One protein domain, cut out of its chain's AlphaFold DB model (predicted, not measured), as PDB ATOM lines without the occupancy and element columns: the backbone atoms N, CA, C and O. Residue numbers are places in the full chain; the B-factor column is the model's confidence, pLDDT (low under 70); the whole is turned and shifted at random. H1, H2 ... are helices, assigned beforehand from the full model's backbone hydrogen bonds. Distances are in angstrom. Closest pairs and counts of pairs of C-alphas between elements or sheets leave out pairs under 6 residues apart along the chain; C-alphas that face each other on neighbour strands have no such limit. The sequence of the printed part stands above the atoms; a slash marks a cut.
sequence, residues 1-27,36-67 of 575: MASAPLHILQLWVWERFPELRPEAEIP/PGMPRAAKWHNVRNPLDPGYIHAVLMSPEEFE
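Overview. This is residues 1 to 27 and 36 to 67 of the 575 residues of the protein "PMD domain-containing protein" of Triticum aestivum (UniProt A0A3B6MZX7). One longer helix, H1, stands in the middle of a loose set of three, with the short helix H2 near it on one side and H3 well off on the other side. Loops join these parts: residues 45 to 52 lead from H2 across to H3, and the last residues, 62 to 67, fold back from H3 toward the end of H1. The printed part has 59 residues, with three named helices in the order H1, H2, H3 and no named strand. The class is all helix, though under half of the residues, 27 of 59, are in named elements. The whole is compact by its radius of gyration of the C-alphas, 11.9 A, and spans 33 by 25 by 20 A.

Arrangement. H1, residues 4 to 16, is close to but not clearly touching H2, residues 40 to 44. Their closest C-alphas, those of Leu 11 and Ala 41, are 6.6 A apart, and their centres are 10.3 A apart. H3, residues 53 to 61, is apart from H1 and from H2. In H3 every O i to N i+4 pair is within hydrogen-bond range, against 8 of 9 in H1 and 0 of 1 in H2, where 2 of 2 O i to N i+3 pairs are within range.

Along the chain. H1 begins at C-alpha 4, (168.693, -90.756, 333.680), and measures 19.0 A from first to last C-alpha. H2, Arg 40 to Trp 44, measures 7.8 A. H3 measures 12.1 A and ends at C-alpha 61, (181.231, -73.715, 322.178).

Size, cuts and confidence. The C-alphas farthest apart are those of Gly 37 and Gly 54, at 35.8 A. Residues 28 to 35 are not printed, and C-alphas 27 and 36 are 17.8 A apart across this cut, which falls between H1 and H2. The link from H2 to H3 is short, with 8 residues. The mean pLDDT of the printed part is 75.3, and residues 1 to 5, 23 to 27, 36 to 38, 46 and 48 to 51 are under 70.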
ATOM      1  N   MET A   1     165.310 -83.225 339.741       44.78
ATOM      2  CA  MET A   1     166.421 -84.050 339.209       44.78
ATOM      3  C   MET A   1     166.315 -84.077 337.693       44.78
ATOM      4  O   MET A   1     165.202 -83.960 337.194       44.78
ATOM      5  N   ALA A   2     167.430 -84.211 336.975       48.25
ATOM      6  CA  ALA A   2     167.398 -84.526 335.547       48.25
ATOM      7  C   ALA A   2     167.038 -86.014 335.344       48.25
ATOM      8  O   ALA A   2     167.223 -86.818 336.258       48.25
ATOM      9  N   SER A   3     166.515 -86.386 334.173       57.78
ATOM     10  CA  SER A   3     166.241 -87.791 333.843       57.78
ATOM     11  C   SER A   3     167.541 -88.580 333.631       57.78
ATOM     12  O   SER A   3     168.585 -88.001 333.328       57.78
ATOM     13  N   ALA A   4     167.495 -89.911 333.762       64.69
ATOM     14  CA  ALA A   4     168.693 -90.756 333.680       64.69
ATOM     15  C   ALA A   4     169.560 -90.539 332.410       64.69
ATOM     16  O   ALA A   4     170.781 -90.457 332.558       64.69
ATOM     17  N   PRO A   5     169.003 -90.340 331.191       68.44
ATOM     18  CA  PRO A   5     169.812 -90.020 330.009       68.44
ATOM     19  C   PRO A   5     170.541 -88.670 330.112       68.44
ATOM     20  O   PRO A   5     171.701 -88.559 329.720       68.44
ATOM     21  N   LEU A   6     169.892 -87.649 330.685       72.44
ATOM     22  CA  LEU A   6     170.503 -86.333 330.903       72.44
ATOM     23  C   LEU A   6     171.626 -86.398 331.947       72.44
ATOM     24  O   LEU A   6     172.621 -85.690 331.812       72.44
ATOM     25  N   HIS A   7     171.508 -87.273 332.949       76.69
ATOM     26  CA  HIS A   7     172.570 -87.478 333.931       76.69
ATOM     27  C   HIS A   7     173.832 -88.103 333.305       76.69
ATOM     28  O   HIS A   7     174.940 -87.688 333.627       76.69
ATOM     29  N   ILE A   8     173.693 -89.022 332.341       80.06
ATOM     30  CA  ILE A   8     174.845 -89.571 331.597       80.06
ATOM     31  C   ILE A   8     175.568 -88.467 330.806       80.06
ATOM     32  O   ILE A   8     176.797 -88.398 330.833       80.06
ATOM     33  N   LEU A   9     174.825 -87.562 330.157       82.62
ATOM     34  CA  LEU A   9     175.407 -86.406 329.460       82.62
ATOM     35  C   LEU A   9     176.104 -85.437 330.432       82.62
ATOM     36  O   LEU A   9     177.209 -84.979 330.153       82.62
ATOM     37  N   GLN A  10     175.500 -85.174 331.593       83.00
ATOM     38  CA  GLN A  10     176.076 -84.353 332.663       83.00
ATOM     39  C   GLN A  10     177.420 -84.920 333.159       83.00
ATOM     40  O   GLN A  10     178.405 -84.187 333.242       83.00
ATOM     41  N   LEU A  11     177.488 -86.234 333.410       83.69
ATOM     42  CA  LEU A  11     178.724 -86.935 333.775       83.69
ATOM     43  C   LEU A  11     179.781 -86.854 332.658       83.69
ATOM     44  O   LEU A  11     180.951 -86.590 332.933       83.69
ATOM     45  N   TRP A  12     179.377 -87.039 331.396       86.56
ATOM     46  CA  TRP A  12     180.277 -86.948 330.240       86.56
ATOM     47  C   TRP A  12     180.898 -85.552 330.087       86.56
ATOM     48  O   TRP A  12     182.083 -85.458 329.753       86.56
ATOM     49  N   VAL A  13     180.129 -84.490 330.370       87.50
ATOM     50  CA  VAL A  13     180.606 -83.097 330.383       87.50
ATOM     51  C   VAL A  13     181.603 -82.870 331.523       87.50
ATOM     52  O   VAL A  13     182.709 -82.399 331.267       87.50
ATOM     53  N   TRP A  14     181.264 -83.251 332.759       86.38
ATOM     54  CA  TRP A  14     182.139 -83.074 333.930       86.38
ATOM     55  C   TRP A  14     183.460 -83.855 333.832       86.38
ATOM     56  O   TRP A  14     184.498 -83.396 334.316       86.38
ATOM     57  N   GLU A  15     183.465 -85.005 333.149       85.19
ATOM     58  CA  GLU A  15     184.705 -85.714 332.821       85.19
ATOM     59  C   GLU A  15     185.644 -84.901 331.911       85.19
ATOM     60  O   GLU A  15     186.856 -85.076 332.027       85.19
ATOM     61  N   ARG A  16     185.130 -84.041 331.016       87.31
ATOM     62  CA  ARG A  16     185.881 -83.552 329.835       87.31
ATOM     63  C   ARG A  16     186.065 -82.041 329.733       87.31
ATOM     64  O   ARG A  16     186.991 -81.616 329.053       87.31
ATOM     65  N   PHE A  17     185.239 -81.250 330.411       90.38
ATOM     66  CA  PHE A  17     185.331 -79.789 330.457       90.38
ATOM     67  C   PHE A  17     185.696 -79.344 331.880       90.38
ATOM     68  O   PHE A  17     184.799 -79.294 332.725       90.38
ATOM     69  N   PRO A  18     186.970 -79.023 332.178       88.75
ATOM     70  CA  PRO A  18     187.398 -78.608 333.517       88.75
ATOM     71  C   PRO A  18     186.643 -77.386 334.054       88.75
ATOM     72  O   PRO A  18     186.303 -77.361 335.226       88.75
ATOM     73  N   GLU A  19     186.275 -76.434 333.196       87.44
ATOM     74  CA  GLU A  19     185.466 -75.258 333.567       87.44
ATOM     75  C   GLU A  19     184.036 -75.593 334.038       87.44
ATOM     76  O   GLU A  19     183.455 -74.880 334.849       87.44
ATOM     77  N   LEU A  20     183.436 -76.670 333.509       86.75
ATOM     78  CA  LEU A  20     182.093 -77.130 333.903       86.75
ATOM     79  C   LEU A  20     182.153 -78.216 334.979       86.75
ATOM     80  O   LEU A  20     181.113 -78.630 335.499       86.75
ATOM     81  N   ARG A  21     183.354 -78.705 335.289       85.19
ATOM     82  CA  ARG A  21     183.611 -79.679 336.338       85.19
ATOM     83  C   ARG A  21     183.335 -78.992 337.675       85.19
ATOM     84  O   ARG A  21     183.975 -77.989 337.975       85.19
ATOM     85  N   PRO A  22     182.377 -79.473 338.481       77.38
ATOM     86  CA  PRO A  22     182.072 -78.826 339.741       77.38
ATOM     87  C   PRO A  22     183.295 -78.837 340.645       77.38
ATOM     88  O   PRO A  22     183.957 -79.871 340.767       77.38
ATOM     89  N   GLU A  23     183.534 -77.713 341.313       67.00
ATOM     90  CA  GLU A  23     184.489 -77.607 342.410       67.00
ATOM     91  C   GLU A  23     183.919 -78.354 343.623       67.00
ATOM     92  O   GLU A  23     183.387 -77.790 344.576       67.00
ATOM     93  N   ALA A  24     183.932 -79.682 343.518       54.16
ATOM     94  CA  ALA A  24     183.652 -80.559 344.629       54.16
ATOM     95  C   ALA A  24     184.728 -80.318 345.686       54.16
ATOM     96  O   ALA A  24     185.920 -80.376 345.377       54.16
ATOM     97  N   GLU A  25     184.302 -80.115 346.931       47.19
ATOM     98  CA  GLU A  25     185.162 -80.302 348.094       47.19
ATOM     99  C   GLU A  25     185.786 -81.696 347.972       47.19
ATOM    100  O   GLU A  25     185.109 -82.700 348.205       47.19
ATOM    101  N   ILE A  26     187.046 -81.775 347.530       47.94
ATOM    102  CA  ILE A  26     187.771 -83.041 347.433       47.94
ATOM    103  C   ILE A  26     187.840 -83.563 348.867       47.94
ATOM    104  O   ILE A  26     188.533 -82.943 349.678       47.94
ATOM    105  N   PRO A  27     187.135 -84.654 349.228       38.38
ATOM    106  CA  PRO A  27     187.140 -85.107 350.606       38.38
ATOM    107  C   PRO A  27     188.578 -85.493 350.921       38.38
ATOM    108  O   PRO A  27     189.128 -86.352 350.240       38.38
ATOM    109  N   PRO A  36     192.573 -97.916 341.225       52.78
ATOM    110  CA  PRO A  36     192.217 -98.474 339.921       52.78
ATOM    111  C   PRO A  36     190.809 -99.084 339.864       52.78
ATOM    112  O   PRO A  36     190.307 -99.334 338.769       52.78
ATOM    113  N   GLY A  37     190.179 -99.355 341.015       55.56
ATOM    114  CA  GLY A  37     188.882-100.029 341.085       55.56
ATOM    115  C   GLY A  37     187.654 -99.124 340.940       55.56
ATOM    116  O   GLY A  37     186.584 -99.621 340.589       55.56
ATOM    117  N   MET A  38     187.755 -97.815 341.211       66.75
ATOM    118  CA  MET A  38     186.560 -96.967 341.337       66.75
ATOM    119  C   MET A  38     186.013 -96.474 339.976       66.75
ATOM    120  O   MET A  38     186.683 -95.689 339.292       66.75
ATOM    121  N   PRO A  39     184.762 -96.820 339.591       73.38
ATOM    122  CA  PRO A  39     184.171 -96.383 338.327       73.38
ATOM    123  C   PRO A  39     184.094 -94.859 338.219       73.38
ATOM    124  O   PRO A  39     183.679 -94.180 339.158       73.38
ATOM    125  N   ARG A  40     184.421 -94.298 337.048       76.00
ATOM    126  CA  ARG A  40     184.510 -92.835 336.860       76.00
ATOM    127  C   ARG A  40     183.231 -92.081 337.245       76.00
ATOM    128  O   ARG A  40     183.314 -91.029 337.871       76.00
ATOM    129  N   ALA A  41     182.058 -92.641 336.940       76.88
ATOM    130  CA  ALA A  41     180.763 -92.071 337.317       76.88
ATOM    131  C   ALA A  41     180.579 -91.947 338.845       76.88
ATOM    132  O   ALA A  41     179.969 -90.988 339.314       76.88
ATOM    133  N   ALA A  42     181.163 -92.859 339.632       78.44
ATOM    134  CA  ALA A  42     181.097 -92.815 341.091       78.44
ATOM    135  C   ALA A  42     181.845 -91.605 341.680       78.44
ATOM    136  O   ALA A  42     181.487 -91.151 342.764       78.44
ATOM    137  N   LYS A  43     182.800 -91.002 340.954       77.06
ATOM    138  CA  LYS A  43     183.480 -89.765 341.386       77.06
ATOM    139  C   LYS A  43     182.522 -88.562 341.506       77.06
ATOM    140  O   LYS A  43     182.848 -87.597 342.186       77.06
ATOM    141  N   TRP A  44     181.325 -88.640 340.912       77.38
ATOM    142  CA  TRP A  44     180.356 -87.539 340.824       77.38
ATOM    143  C   TRP A  44     179.030 -87.789 341.566       77.38
ATOM    144  O   TRP A  44     178.137 -86.947 341.513       77.38
ATOM    145  N   HIS A  45     178.874 -88.928 342.255       74.12
ATOM    146  CA  HIS A  45     177.566 -89.447 342.698       74.12
ATOM    147  C   HIS A  45     176.732 -88.504 343.593       74.12
ATOM    148  O   HIS A  45     175.508 -88.485 343.481       74.12
ATOM    149  N   ASN A  46     177.376 -87.699 344.447       68.88
ATOM    150  CA  ASN A  46     176.708 -86.729 345.329       68.88
ATOM    151  C   ASN A  46     176.738 -85.283 344.801       68.88
ATOM    152  O   ASN A  46     176.199 -84.380 345.444       68.88
ATOM    153  N   VAL A  47     177.370 -85.036 343.653       71.19
ATOM    154  CA  VAL A  47     177.686 -83.682 343.189       71.19
ATOM    155  C   VAL A  47     176.449 -83.011 342.589       71.19
ATOM    156  O   VAL A  47     175.828 -83.515 341.653       71.19
ATOM    157  N   ARG A  48     176.082 -81.840 343.124       68.06
ATOM    158  CA  ARG A  48     174.921 -81.049 342.691       68.06
ATOM    159  C   ARG A  48     175.350 -79.627 342.342       68.06
ATOM    160  O   ARG A  48     175.346 -78.761 343.206       68.06
ATOM    161  N   ASN A  49     175.682 -79.389 341.075       66.81
ATOM    162  CA  ASN A  49     176.028 -78.055 340.580       66.81
ATOM    163  C   ASN A  49     174.991 -77.557 339.550       66.81
ATOM    164  O   ASN A  49     174.964 -78.082 338.430       66.81
ATOM    165  N   PRO A  50     174.113 -76.599 339.908       63.31
ATOM    166  CA  PRO A  50     173.185 -75.961 338.982       63.31
ATOM    167  C   PRO A  50     173.901 -74.859 338.183       63.31
ATOM    168  O   PRO A  50     173.780 -73.676 338.484       63.31
ATOM    169  N   LEU A  51     174.655 -75.262 337.158       68.00
ATOM    170  CA  LEU A  51     175.291 -74.331 336.222       68.00
ATOM    171  C   LEU A  51     174.250 -73.673 335.303       68.00
ATOM    172  O   LEU A  51     173.295 -74.320 334.863       68.00
ATOM    173  N   ASP A  52     174.456 -72.393 334.986       79.38
ATOM    174  CA  ASP A  52     173.604 -71.644 334.059       79.38
ATOM    175  C   ASP A  52     173.665 -72.233 332.629       79.38
ATOM    176  O   ASP A  52     174.765 -72.457 332.114       79.38
ATOM    177  N   PRO A  53     172.527 -72.461 331.940       81.25
ATOM    178  CA  PRO A  53     172.517 -72.981 330.572       81.25
ATOM    179  C   PRO A  53     173.263 -72.117 329.544       81.25
ATOM    180  O   PRO A  53     173.833 -72.668 328.600       81.25
ATOM    181  N   GLY A  54     173.286 -70.792 329.717       82.69
ATOM    182  CA  GLY A  54     174.051 -69.876 328.868       82.69
ATOM    183  C   GLY A  54     175.557 -70.055 329.053       82.69
ATOM    184  O   GLY A  54     176.282 -70.187 328.066       82.69
ATOM    185  N   TYR A  55     176.018 -70.157 330.302       83.75
ATOM    186  CA  TYR A  55     177.408 -70.476 330.640       83.75
ATOM    187  C   TYR A  55     177.825 -71.868 330.135       83.75
ATOM    188  O   TYR A  55     178.854 -71.983 329.468       83.75
ATOM    189  N   ILE A  56     176.999 -72.905 330.346       84.94
ATOM    190  CA  ILE A  56     177.241 -74.252 329.790       84.94
ATOM    191  C   ILE A  56     177.423 -74.168 328.270       84.94
ATOM    192  O   ILE A  56     178.406 -74.680 327.739       84.94
ATOM    193  N   HIS A  57     176.511 -73.495 327.562       85.31
ATOM    194  CA  HIS A  57     176.603 -73.330 326.112       85.31
ATOM    195  C   HIS A  57     177.865 -72.555 325.689       85.31
ATOM    196  O   HIS A  57     178.544 -72.962 324.747       85.31
ATOM    197  N   ALA A  58     178.224 -71.481 326.400       85.88
ATOM    198  CA  ALA A  58     179.427 -70.699 326.118       85.88
ATOM    199  C   ALA A  58     180.721 -71.516 326.296       85.88
ATOM    200  O   ALA A  58     181.638 -71.394 325.480       85.88
ATOM    201  N   VAL A  59     180.786 -72.391 327.307       88.56
ATOM    202  CA  VAL A  59     181.918 -73.312 327.500       88.56
ATOM    203  C   VAL A  59     181.936 -74.428 326.457       88.56
ATOM    204  O   VAL A  59     182.982 -74.657 325.859       88.56
ATOM    205  N   LEU A  60     180.806 -75.084 326.170       87.31
ATOM    206  CA  LEU A  60     180.743 -76.135 325.142       87.31
ATOM    207  C   LEU A  60     181.171 -75.626 323.753       87.31
ATOM    208  O   LEU A  60     181.749 -76.380 322.972       87.31
ATOM    209  N   MET A  61     180.899 -74.353 323.455       85.38
ATOM    210  CA  MET A  61     181.231 -73.715 322.178       85.38
ATOM    211  C   MET A  61     182.646 -73.122 322.119       85.38
ATOM    212  O   MET A  61     183.154 -72.921 321.019       85.38
ATOM    213  N   SER A  62     183.282 -72.810 323.252       85.12
ATOM    214  CA  SER A  62     184.602 -72.160 323.290       85.12
ATOM    215  C   SER A  62     185.387 -72.508 324.570       85.12
ATOM    216  O   SER A  62     185.677 -71.604 325.364       85.12
ATOM    217  N   PRO A  63     185.717 -73.789 324.816       86.00
ATOM    218  CA  PRO A  63     186.366 -74.212 326.055       86.00
ATOM    219  C   PRO A  63     187.806 -73.699 326.166       86.00
ATOM    220  O   PRO A  63     188.509 -73.577 325.163       86.00
ATOM    221  N   GLU A  64     188.243 -73.432 327.394       85.44
ATOM    222  CA  GLU A  64     189.639 -73.134 327.742       85.44
ATOM    223  C   GLU A  64     190.490 -74.412 327.703       85.44
ATOM    224  O   GLU A  64     191.581 -74.423 327.134       85.44
ATOM    225  N   GLU A  65     189.949 -75.517 328.224       88.19
ATOM    226  CA  GLU A  65     190.550 -76.849 328.167       88.19
ATOM    227  C   GLU A  65     189.497 -77.917 327.818       88.19
ATOM    228  O   GLU A  65     188.336 -77.837 328.226       88.19
ATOM    229  N   PHE A  66     189.910 -78.946 327.069       87.56
ATOM    230  CA  PHE A  66     189.102 -80.139 326.816       87.56
ATOM    231  C   PHE A  66     189.941 -81.412 326.956       87.56
ATOM    232  O   PHE A  66     190.862 -81.672 326.174       87.56
ATOM    233  N   GLU A  67     189.564 -82.261 327.907       86.00
ATOM    234  CA  GLU A  67     190.221 -83.534 328.174       86.00
ATOM    235  C   GLU A  67     189.512 -84.680 327.439       86.00
ATOM    236  O   GLU A  67     188.332 -84.947 327.655       86.00
TER     237      GLU A  67